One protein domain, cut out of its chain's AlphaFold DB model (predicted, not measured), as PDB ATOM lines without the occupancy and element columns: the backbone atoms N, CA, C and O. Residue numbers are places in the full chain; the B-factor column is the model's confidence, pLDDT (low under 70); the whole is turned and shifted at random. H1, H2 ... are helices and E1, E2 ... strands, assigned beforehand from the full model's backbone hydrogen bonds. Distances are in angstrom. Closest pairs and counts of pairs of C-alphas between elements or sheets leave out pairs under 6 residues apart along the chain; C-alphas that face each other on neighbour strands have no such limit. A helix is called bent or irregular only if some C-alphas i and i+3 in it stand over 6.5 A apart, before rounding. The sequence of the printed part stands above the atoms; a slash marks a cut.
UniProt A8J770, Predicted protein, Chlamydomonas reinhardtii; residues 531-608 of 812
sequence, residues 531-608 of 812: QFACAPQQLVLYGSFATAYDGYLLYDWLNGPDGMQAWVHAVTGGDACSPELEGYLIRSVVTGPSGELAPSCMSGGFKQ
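AT A GLANCE: This is residues 531 to 608 of the 812 residues of the protein "Predicted protein" of Chlamydomonas reinhardtii (UniProt A8J770). An elongated body holds two separate two-stranded hairpins and, along its length, a string of three short helices. The second hairpin, E3 and E4, lies near the middle with H3 packed on it; E2 of the first hairpin runs to one end of the body, where the chain turns and comes back through H1, H2 and H3, and the long link after H3 makes the other end. The printed part has 78 residues with three named helices and four named strands in the order E1 E2 H1 H2 H3 E3 E4; the class is mixed, helices and strands. Each sheet has two antiparallel strands, in the orders E1 - E2 and E3 - E4. The whole is only just compact, close to loose, with a radius of gyration of the C-alphas of 13.5 A and spans of 42 by 25 by 20 A.

HOW THE PARTS SIT: E1, residues 531 to 535, and E2, residues 538 to 545, form an antiparallel hairpin at 166 degrees, with N 535 and O 538 2.8 A apart, within hydrogen-bond range. The closest C-alphas of E2 and H1, residues 548 to 553, are those of Phe 545 and Gly 551, 6.1 A apart. H1 and H2, residues 555 to 558, meet only through their link. H2 and H3, residues 561 to 572, are close but not clearly touching; their closest C-alphas, those of Trp 557 and Gly 563, are 5.6 A apart. E3, residues 587 to 590, and E4, residues 604 to 607, form an antiparallel hairpin at 177 degrees, with N 588 and O 606 2.9 A apart, within hydrogen-bond range. The closest C-alphas of H3 and E4 are those of Met 564 and Phe 606, 5.8 A apart; those of H3 and E3 are Met 564 and Ser 588, 5.9 A apart. E2 and E3 are near each other, with 8 pairs of C-alphas within 10 A. Among the pairs that are apart are E1 and E3, E2 and H3, and H1 and E4. Each O i to N i+4 pair in H1 is within hydrogen-bond range, in H3 6 of 8 are, and H2 is too short for such a pair.

IN THESE COORDINATES: E1 begins at C-alpha 531, (-107.085, -65.285, 127.450), and is 11.1 A long. E2 is 23.0 A long and ends at C-alpha 545, (-104.993, -81.294, 127.609). H1 is 9.1 A long and H2 5.1 A. H3, 14.4 A long, is irregular: C-alphas 561 and 564 are 7.2 A apart. E3 is 10.3 A long; E4 is 10.2 A long and ends at C-alpha 607, (-113.327, -68.475, 146.805).

THE WHOLE: The two C-alphas farthest apart, those of Thr 547 and Pro 579, are 42.1 A apart. The printed part has no cut. The links from H3 to E3, 14 residues, and from E3 to E4, 13 residues, are long. The mean pLDDT of the printed part is 71.4, and 30 residues are under 70, among them residues 572 to 585 and 593 to 599.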
ATOM      1  N   GLN A 531    -105.922 -66.142 127.217       84.31
ATOM      2  CA  GLN A 531    -107.085 -65.285 127.450       84.31
ATOM      3  C   GLN A 531    -108.063 -65.369 126.274       84.31
ATOM      4  O   GLN A 531    -107.771 -64.903 125.176       84.31
ATOM      5  N   PHE A 532    -109.261 -65.883 126.543       77.44
ATOM      6  CA  PHE A 532    -110.358 -65.924 125.584       77.44
ATOM      7  C   PHE A 532    -111.247 -64.680 125.671       77.44
ATOM      8  O   PHE A 532    -111.611 -64.095 124.654       77.44
ATOM      9  N   ALA A 533    -111.590 -64.257 126.890       80.19
ATOM     10  CA  ALA A 533    -112.420 -63.081 127.120       80.19
ATOM     11  C   ALA A 533    -111.994 -62.346 128.392       80.19
ATOM     12  O   ALA A 533    -111.681 -62.967 129.406       80.19
ATOM     13  N   CYS A 534    -112.029 -61.017 128.343       80.38
ATOM     14  CA  CYS A 534    -111.878 -60.155 129.506       80.38
ATOM     15  C   CYS A 534    -113.002 -59.114 129.480       80.38
ATOM     16  O   CYS A 534    -113.149 -58.357 128.519       80.38
ATOM     17  N   ALA A 535    -113.827 -59.128 130.519       80.00
ATOM     18  CA  ALA A 535    -114.941 -58.224 130.758       80.00
ATOM     19  C   ALA A 535    -114.772 -57.580 132.147       80.00
ATOM     20  O   ALA A 535    -114.059 -58.136 132.983       80.00
ATOM     21  N   PRO A 536    -115.454 -56.459 132.461       74.81
ATOM     22  CA  PRO A 536    -115.223 -55.697 133.699       74.81
ATOM     23  C   PRO A 536    -115.389 -56.459 135.027       74.81
ATOM     24  O   PRO A 536    -115.031 -55.928 136.072       74.81
ATOM     25  N   GLN A 537    -115.969 -57.664 135.005       79.19
ATOM     26  CA  GLN A 537    -116.175 -58.528 136.174       79.19
ATOM     27  C   GLN A 537    -115.773 -59.995 135.918       79.19
ATOM     28  O   GLN A 537    -116.083 -60.859 136.733       79.19
ATOM     29  N   GLN A 538    -115.134 -60.311 134.781       81.38
ATOM     30  CA  GLN A 538    -114.845 -61.697 134.402       81.38
ATOM     31  C   GLN A 538    -113.626 -61.807 133.479       81.38
ATOM     32  O   GLN A 538    -113.597 -61.208 132.406       81.38
ATOM     33  N   LEU A 539    -112.671 -62.654 133.861       81.50
ATOM     34  CA  LEU A 539    -111.599 -63.147 132.999       81.50
ATOM     35  C   LEU A 539    -111.885 -64.618 132.662       81.50
ATOM     36  O   LEU A 539    -112.208 -65.402 133.553       81.50
ATOM     37  N   VAL A 540    -111.782 -64.989 131.386       82.00
ATOM     38  CA  VAL A 540    -111.952 -66.365 130.898       82.00
ATOM     39  C   VAL A 540    -110.694 -66.776 130.150       82.00
ATOM     40  O   VAL A 540    -110.298 -66.111 129.189       82.00
ATOM     41  N   LEU A 541    -110.093 -67.886 130.576       83.00
ATOM     42  CA  LEU A 541    -108.962 -68.529 129.912       83.00
ATOM     43  C   LEU A 541    -109.427 -69.857 129.296       83.00
ATOM     44  O   LEU A 541    -110.189 -70.585 129.934       83.00
ATOM     45  N   TYR A 542    -108.947 -70.198 128.100       81.38
ATOM     46  CA  TYR A 542    -109.147 -71.523 127.500       81.38
ATOM     47  C   TYR A 542    -107.820 -72.154 127.093       81.38
ATOM     48  O   TYR A 542    -106.945 -71.484 126.551       81.38
ATOM     49  N   GLY A 543    -107.728 -73.461 127.317       83.75
ATOM     50  CA  GLY A 543    -106.666 -74.357 126.877       83.75
ATOM     51  C   GLY A 543    -107.210 -75.786 126.797       83.75
ATOM     52  O   GLY A 543    -108.381 -76.027 127.110       83.75
ATOM     53  N   SER A 544    -106.379 -76.738 126.382       75.75
ATOM     54  CA  SER A 544    -106.736 -78.160 126.341       75.75
ATOM     55  C   SER A 544    -105.573 -79.053 126.740       75.75
ATOM     56  O   SER A 544    -104.408 -78.717 126.539       75.75
ATOM     57  N   PHE A 545    -105.919 -80.221 127.269       80.38
ATOM     58  CA  PHE A 545    -104.993 -81.294 127.609       80.38
ATOM     59  C   PHE A 545    -104.955 -82.359 126.510       80.38
ATOM     60  O   PHE A 545    -105.858 -82.407 125.668       80.38
ATOM     61  N   ALA A 546    -103.940 -83.224 126.508       71.56
ATOM     62  CA  ALA A 546    -103.905 -84.384 125.612       71.56
ATOM     63  C   ALA A 546    -105.031 -85.378 125.932       71.56
ATOM     64  O   ALA A 546    -105.734 -85.850 125.036       71.56
ATOM     65  N   THR A 547    -105.256 -85.649 127.219       71.19
ATOM     66  CA  THR A 547    -106.326 -86.519 127.706       71.19
ATOM     67  C   THR A 547    -107.036 -85.929 128.928       71.19
ATOM     68  O   THR A 547    -106.622 -84.935 129.522       71.19
ATOM     69  N   ALA A 548    -108.124 -86.576 129.353       69.44
ATOM     70  CA  ALA A 548    -108.770 -86.236 130.618       69.44
ATOM     71  C   ALA A 548    -107.902 -86.567 131.852       69.44
ATOM     72  O   ALA A 548    -108.103 -85.971 132.908       69.44
ATOM     73  N   TYR A 549    -106.954 -87.503 131.724       66.56
ATOM     74  CA  TYR A 549    -106.054 -87.903 132.806       66.56
ATOM     75  C   TYR A 549    -104.977 -86.842 133.065       66.56
ATOM     76  O   TYR A 549    -104.719 -86.518 134.217       66.56
ATOM     77  N   ASP A 550    -104.449 -86.215 132.012       73.69
ATOM     78  CA  ASP A 550    -103.515 -85.086 132.117       73.69
ATOM     79  C   ASP A 550    -104.107 -83.929 132.930       73.69
ATOM     80  O   ASP A 550    -103.455 -83.392 133.824       73.69
ATOM     81  N   GLY A 551    -105.373 -83.580 132.682       76.25
ATOM     82  CA  GLY A 551    -106.079 -82.602 133.511       76.25
ATOM     83  C   GLY A 551    -106.192 -83.058 134.972       76.25
ATOM     84  O   GLY A 551    -105.925 -82.283 135.887       76.25
ATOM     85  N   TYR A 552    -106.544 -84.325 135.211       73.00
ATOM     86  CA  TYR A 552    -106.638 -84.877 136.566       73.00
ATOM     87  C   TYR A 552    -105.306 -84.810 137.339       73.00
ATOM     88  O   TYR A 552    -105.325 -84.513 138.531       73.00
ATOM     89  N   LEU A 553    -104.156 -85.008 136.684       75.75
ATOM     90  CA  LEU A 553    -102.835 -84.909 137.325       75.75
ATOM     91  C   LEU A 553    -102.547 -83.516 137.915       75.75
ATOM     92  O   LEU A 553    -101.837 -83.405 138.911       75.75
ATOM     93  N   LEU A 554    -103.142 -82.457 137.359       77.38
ATOM     94  CA  LEU A 554    -103.028 -81.091 137.879       77.38
ATOM     95  C   LEU A 554    -104.020 -80.765 139.004       77.38
ATOM     96  O   LEU A 554    -103.959 -79.662 139.543       77.38
ATOM     97  N   TYR A 555    -104.919 -81.678 139.388       76.00
ATOM     98  CA  TYR A 555    -105.998 -81.398 140.344       76.00
ATOM     99  C   TYR A 555    -105.494 -80.879 141.701       76.00
ATOM    100  O   TYR A 555    -106.020 -79.883 142.204       76.00
ATOM    101  N   ASP A 556    -104.473 -81.518 142.278       70.56
ATOM    102  CA  ASP A 556    -103.952 -81.161 143.605       70.56
ATOM    103  C   ASP A 556    -103.193 -79.826 143.592       70.56
ATOM    104  O   ASP A 556    -103.318 -79.038 144.529       70.56
ATOM    105  N   TRP A 557    -102.465 -79.524 142.511       82.88
ATOM    106  CA  TRP A 557    -101.837 -78.213 142.318       82.88
ATOM    107  C   TRP A 557    -102.892 -77.116 142.095       82.88
ATOM    108  O   TRP A 557    -102.864 -76.082 142.759       82.88
ATOM    109  N   LEU A 558    -103.864 -77.362 141.213       80.38
ATOM    110  CA  LEU A 558    -104.913 -76.413 140.836       80.38
ATOM    111  C   LEU A 558    -105.753 -75.989 142.049       80.38
ATOM    112  O   LEU A 558    -106.086 -74.812 142.192       80.38
ATOM    113  N   ASN A 559    -106.086 -76.941 142.926       75.19
ATOM    114  CA  ASN A 559    -106.806 -76.701 144.179       75.19
ATOM    115  C   ASN A 559    -105.877 -76.344 145.362       75.19
ATOM    116  O   ASN A 559    -106.365 -76.076 146.461       75.19
ATOM    117  N   GLY A 560    -104.559 -76.336 145.147       68.00
ATOM    118  CA  GLY A 560    -103.537 -75.997 146.133       68.00
ATOM    119  C   GLY A 560    -103.288 -74.489 146.283       68.00
ATOM    120  O   GLY A 560    -103.906 -73.672 145.589       68.00
ATOM    121  N   PRO A 561    -102.367 -74.098 147.189       64.56
ATOM    122  CA  PRO A 561    -102.039 -72.694 147.441       64.56
ATOM    123  C   PRO A 561    -101.491 -71.988 146.192       64.56
ATOM    124  O   PRO A 561    -101.846 -70.838 145.950       64.56
ATOM    125  N   ASP A 562    -100.708 -72.695 145.373       73.62
ATOM    126  CA  ASP A 562    -100.011 -72.154 144.194       73.62
ATOM    127  C   ASP A 562    -100.874 -72.130 142.916       73.62
ATOM    128  O   ASP A 562    -100.438 -71.635 141.875       73.62
ATOM    129  N   GLY A 563    -102.087 -72.692 142.980       80.44
ATOM    130  CA  GLY A 563    -103.051 -72.743 141.882       80.44
ATOM    131  C   GLY A 563    -104.097 -71.631 141.973       80.44
ATOM    132  O   GLY A 563    -103.787 -70.441 142.063       80.44
ATOM    133  N   MET A 564    -105.378 -72.009 141.987       78.88
ATOM    134  CA  MET A 564    -106.500 -71.061 142.023       78.88
ATOM    135  C   MET A 564    -106.483 -70.119 143.237       78.88
ATOM    136  O   MET A 564    -107.051 -69.027 143.154       78.88
ATOM    137  N   GLN A 565    -105.865 -70.525 144.354       76.81
ATOM    138  CA  GLN A 565    -105.696 -69.660 145.519       76.81
ATOM    139  C   GLN A 565    -104.743 -68.497 145.208       76.81
ATOM    140  O   GLN A 565    -105.145 -67.343 145.371       76.81
ATOM    141  N   ALA A 566    -103.542 -68.775 144.690       73.12
ATOM    142  CA  ALA A 566    -102.589 -67.756 144.252       73.12
ATOM    143  C   ALA A 566    -103.196 -66.791 143.221       73.12
ATOM    144  O   ALA A 566    -102.976 -65.587 143.313       73.12
ATOM    145  N   TRP A 567    -104.022 -67.277 142.287       80.56
ATOM    146  CA  TRP A 567    -104.680 -66.411 141.296       80.56
ATOM    147  C   TRP A 567    -105.671 -65.434 141.932       80.56
ATOM    148  O   TRP A 567    -105.688 -64.254 141.585       80.56
ATOM    149  N   VAL A 568    -106.481 -65.900 142.886       75.50
ATOM    150  CA  VAL A 568    -107.381 -65.017 143.640       75.50
ATOM    151  C   VAL A 568    -106.573 -64.035 144.489       75.50
ATOM    152  O   VAL A 568    -106.879 -62.849 144.468       75.50
ATOM    153  N   HIS A 569    -105.499 -64.489 145.142       71.75
ATOM    154  CA  HIS A 569    -104.600 -63.630 145.918       71.75
ATOM    155  C   HIS A 569    -103.935 -62.547 145.048       71.75
ATOM    156  O   HIS A 569    -103.837 -61.398 145.474       71.75
ATOM    157  N   ALA A 570    -103.531 -62.869 143.815       73.50
ATOM    158  CA  ALA A 570    -102.949 -61.912 142.875       73.50
ATOM    159  C   ALA A 570    -103.940 -60.802 142.477       73.50
ATOM    160  O   ALA A 570    -103.548 -59.643 142.363       73.50
ATOM    161  N   VAL A 571    -105.230 -61.130 142.327       73.06
ATOM    162  CA  VAL A 571    -106.293 -60.136 142.078       73.06
ATOM    163  C   VAL A 571    -106.606 -59.310 143.335       73.06
ATOM    164  O   VAL A 571    -106.977 -58.145 143.222       73.06
ATOM    165  N   THR A 572    -106.467 -59.885 144.535       67.69
ATOM    166  CA  THR A 572    -106.904 -59.244 145.790       67.69
ATOM    167  C   THR A 572    -105.824 -58.453 146.520       67.69
ATOM    168  O   THR A 572    -106.154 -57.727 147.459       67.69
ATOM    169  N   GLY A 573    -104.557 -58.593 146.119       63.09
ATOM    170  CA  GLY A 573    -103.400 -58.041 146.833       63.09
ATOM    171  C   GLY A 573    -102.886 -58.926 147.980       63.09
ATOM    172  O   GLY A 573    -102.206 -58.432 148.876       63.09
ATOM    173  N   GLY A 574    -103.199 -60.227 147.960       61.69
ATOM    174  CA  GLY A 574    -102.776 -61.216 148.955       61.69
ATOM    175  C   GLY A 574    -103.824 -61.529 150.031       61.69
ATOM    176  O   GLY A 574    -105.028 -61.369 149.818       61.69
ATOM    177  N   ASP A 575    -103.340 -61.994 151.190       53.84
ATOM    178  CA  ASP A 575    -104.157 -62.429 152.341       53.84
ATOM    179  C   ASP A 575    -104.959 -61.287 152.990       53.84
ATOM    180  O   ASP A 575    -106.005 -61.508 153.607       53.84
ATOM    181  N   ALA A 576    -104.467 -60.052 152.874       51.44
ATOM    182  CA  ALA A 576    -105.172 -58.865 153.326       51.44
ATOM    183  C   ALA A 576    -106.156 -58.416 152.240       51.44
ATOM    184  O   ALA A 576    -105.756 -58.075 151.130       51.44
ATOM    185  N   CYS A 577    -107.449 -58.382 152.561       48.50
ATOM    186  CA  CYS A 577    -108.452 -57.844 151.644       48.50
ATOM    187  C   CYS A 577    -108.177 -56.356 151.394       48.50
ATOM    188  O   CYS A 577    -108.192 -55.567 152.342       48.50
ATOM    189  N   SER A 578    -107.957 -55.968 150.132       51.78
ATOM    190  CA  SER A 578    -107.914 -54.550 149.763       51.78
ATOM    191  C   SER A 578    -109.207 -53.852 150.218       51.78
ATOM    192  O   SER A 578    -110.293 -54.364 149.927       51.78
ATOM    193  N   PRO A 579    -109.137 -52.674 150.872       56.06
ATOM    194  CA  PRO A 579    -110.320 -51.879 151.209       56.06
ATOM    195  C   PRO A 579    -111.179 -51.518 149.987       56.06
ATOM    196  O   PRO A 579    -112.374 -51.278 150.112       56.06
ATOM    197  N   GLU A 580    -110.585 -51.504 148.793       54.31
ATOM    198  CA  GLU A 580    -111.267 -51.226 147.523       54.31
ATOM    199  C   GLU A 580    -112.160 -52.390 147.057       54.31
ATOM    200  O   GLU A 580    -113.040 -52.201 146.219       54.31
ATOM    201  N   LEU A 581    -111.958 -53.585 147.625       57.28
ATOM    202  CA  LEU A 581    -112.714 -54.808 147.347       57.28
ATOM    203  C   LEU A 581    -113.735 -55.136 148.453       57.28
ATOM    204  O   LEU A 581    -114.355 -56.200 148.422       57.28
ATOM    205  N   GLU A 582    -113.953 -54.235 149.419       55.75
ATOM    206  CA  GLU A 582    -114.933 -54.429 150.493       55.75
ATOM    207  C   GLU A 582    -116.348 -54.651 149.916       55.75
ATOM    208  O   GLU A 582    -116.916 -53.795 149.236       55.75
ATOM    209  N   GLY A 583    -116.920 -55.832 150.178       55.38
ATOM    210  CA  GLY A 583    -118.240 -56.238 149.683       55.38
ATOM    211  C   GLY A 583    -118.254 -56.963 148.328       55.38
ATOM    212  O   GLY A 583    -119.326 -57.399 147.904       55.38
ATOM    213  N   TYR A 584    -117.107 -57.147 147.667       56.31
ATOM    214  CA  TYR A 584    -116.996 -57.969 146.457       56.31
ATOM    215  C   TYR A 584    -116.675 -59.432 146.796       56.31
ATOM    216  O   TYR A 584    -115.926 -59.723 147.724       56.31
ATOM    217  N   LEU A 585    -117.222 -60.372 146.016       64.38
ATOM    218  CA  LEU A 585    -116.876 -61.793 146.093       64.38
ATOM    219  C   LEU A 585    -115.995 -62.168 144.900       64.38
ATOM    220  O   LEU A 585    -116.482 -62.217 143.773       64.38
ATOM    221  N   ILE A 586    -114.727 -62.489 145.157       73.75
ATOM    222  CA  ILE A 586    -113.798 -62.968 144.127       73.75
ATOM    223  C   ILE A 586    -113.703 -64.497 144.186       73.75
ATOM    224  O   ILE A 586    -113.572 -65.109 145.254       73.75
ATOM    225  N   ARG A 587    -113.809 -65.119 143.007       78.81
ATOM    226  CA  ARG A 587    -113.821 -66.570 142.820       78.81
ATOM    227  C   ARG A 587    -113.083 -66.954 141.540       78.81
ATOM    228  O   ARG A 587    -113.342 -66.376 140.490       78.81
ATOM    229  N   SER A 588    -112.255 -67.989 141.630       80.31
ATOM    230  CA  SER A 588    -111.748 -68.753 140.489       80.31
ATOM    231  C   SER A 588    -112.552 -70.050 140.335       80.31
ATOM    232  O   SER A 588    -112.982 -70.634 141.338       80.31
ATOM    233  N   VAL A 589    -112.802 -70.485 139.095       82.94
ATOM    234  CA  VAL A 589    -113.567 -71.700 138.762       82.94
ATOM    235  C   VAL A 589    -112.992 -72.346 137.508       82.94
ATOM    236  O   VAL A 589    -112.723 -71.646 136.535       82.94
ATOM    237  N   VAL A 590    -112.893 -73.674 137.500       83.81
ATOM    238  CA  VAL A 590    -112.650 -74.458 136.282       83.81
ATOM    239  C   VAL A 590    -113.939 -75.141 135.842       83.81
ATOM    240  O   VAL A 590    -114.632 -75.757 136.652       83.81
ATOM    241  N   THR A 591    -114.270 -74.993 134.558       79.38
ATOM    242  CA  THR A 591    -115.560 -75.385 133.978       79.38
ATOM    243  C   THR A 591    -115.365 -75.975 132.583       79.38
ATOM    244  O   THR A 591    -114.436 -75.594 131.868       79.38
ATOM    245  N   GLY A 592    -116.279 -76.838 132.137       75.56
ATOM    246  CA  GLY A 592    -116.317 -77.288 130.745       75.56
ATOM    247  C   GLY A 592    -116.610 -76.151 129.748       75.56
ATOM    248  O   GLY A 592    -117.064 -75.069 130.137       75.56
ATOM    249  N   PRO A 593    -116.401 -76.385 128.439       66.62
ATOM    250  CA  PRO A 593    -116.547 -75.357 127.401       66.62
ATOM    251  C   PRO A 593    -117.976 -74.805 127.249       66.62
ATOM    252  O   PRO A 593    -118.152 -73.735 126.677       66.62
ATOM    253  N   SER A 594    -118.998 -75.487 127.780       69.81
ATOM    254  CA  SER A 594    -120.391 -75.015 127.814       69.81
ATOM    255  C   SER A 594    -120.778 -74.231 129.086       69.81
ATOM    256  O   SER A 594    -121.961 -73.975 129.307       69.81
ATOM    257  N   GLY A 595    -119.803 -73.797 129.896       66.25
ATOM    258  CA  GLY A 595    -119.997 -72.848 131.002       66.25
ATOM    259  C   GLY A 595    -120.040 -73.483 132.394       66.25
ATOM    260  O   GLY A 595    -119.664 -74.633 132.582       66.25
ATOM    261  N   GLU A 596    -120.502 -72.730 133.396       58.59
ATOM    262  CA  GLU A 596    -120.247 -73.011 134.825       58.59
ATOM    263  C   GLU A 596    -120.818 -74.331 135.381       58.59
ATOM    264  O   GLU A 596    -120.375 -74.814 136.420       58.59
ATOM    265  N   LEU A 597    -121.780 -74.934 134.681       58.12
ATOM    266  CA  LEU A 597    -122.378 -76.232 135.023       58.12
ATOM    267  C   LEU A 597    -121.907 -77.371 134.101       58.12
ATOM    268  O   LEU A 597    -122.384 -78.500 134.216       58.12
ATOM    269  N   ALA A 598    -121.003 -77.087 133.163       65.06
ATOM    270  CA  ALA A 598    -120.474 -78.066 132.231       65.06
ATOM    271  C   ALA A 598    -119.369 -78.903 132.895       65.06
ATOM    272  O   ALA A 598    -118.412 -78.326 133.421       65.06
ATOM    273  N   PRO A 599    -119.441 -80.245 132.842       64.25
ATOM    274  CA  PRO A 599    -118.358 -81.086 133.327       64.25
ATOM    275  C   PRO A 599    -117.099 -80.899 132.468       64.25
ATOM    276  O   PRO A 599    -117.154 -80.919 131.237       64.25
ATOM    277  N   SER A 600    -115.960 -80.759 133.137       73.31
ATOM    278  CA  SER A 600    -114.609 -80.775 132.567       73.31
ATOM    279  C   SER A 600    -113.804 -81.929 133.169       73.31
ATOM    280  O   SER A 600    -114.166 -82.477 134.209       73.31
ATOM    281  N   CYS A 601    -112.695 -82.306 132.525       69.19
ATOM    282  CA  CYS A 601    -111.760 -83.312 133.049       69.19
ATOM    283  C   CYS A 601    -111.024 -82.870 134.325       69.19
ATOM    284  O   CYS A 601    -110.485 -83.701 135.045       69.19
ATOM    285  N   MET A 602    -111.038 -81.568 134.612       74.00
ATOM    286  CA  MET A 602    -110.678 -80.984 135.900       74.00
ATOM    287  C   MET A 602    -111.923 -80.376 136.535       74.00
ATOM    288  O   MET A 602    -112.773 -79.832 135.828       74.00
ATOM    289  N   SER A 603    -111.996 -80.376 137.858       76.56
ATOM    290  CA  SER A 603    -112.925 -79.535 138.604       76.56
ATOM    291  C   SER A 603    -112.160 -78.780 139.681       76.56
ATOM    292  O   SER A 603    -111.217 -79.288 140.285       76.56
ATOM    293  N   GLY A 604    -112.545 -77.529 139.890       69.56
ATOM    294  CA  GLY A 604    -111.895 -76.673 140.861       69.56
ATOM    295  C   GLY A 604    -112.710 -75.415 141.086       69.56
ATOM    296  O   GLY A 604    -113.311 -74.868 140.158       69.56
ATOM    297  N   GLY A 605    -112.747 -74.958 142.330       73.50
ATOM    298  CA  GLY A 605    -113.263 -73.644 142.656       73.50
ATOM    299  C   GLY A 605    -112.625 -73.120 143.927       73.50
ATOM    300  O   GLY A 605    -112.828 -73.695 144.991       73.50
ATOM    301  N   PHE A 606    -111.919 -71.997 143.828       66.50
ATOM    302  CA  PHE A 606    -111.436 -71.268 144.995       66.50
ATOM    303  C   PHE A 606    -112.236 -69.980 145.165       66.50
ATOM    304  O   PHE A 606    -112.393 -69.199 144.225       66.50
ATOM    305  N   LYS A 607    -112.746 -69.749 146.373       67.00
ATOM    306  CA  LYS A 607    -113.327 -68.475 146.805       67.00
ATOM    307  C   LYS A 607    -112.401 -67.906 147.866       67.00
ATOM    308  O   LYS A 607    -111.997 -68.646 148.759       67.00
ATOM    309  N   GLN A 608    -112.138 -66.600 147.823       60.00
ATOM    310  CA  GLN A 608    -111.297 -65.930 148.828       60.00
ATOM    311  C   GLN A 608    -111.804 -66.140 150.269       60.00
ATOM    312  O   GLN A 608    -111.045 -66.065 151.233       60.00
TER     313      GLN A 608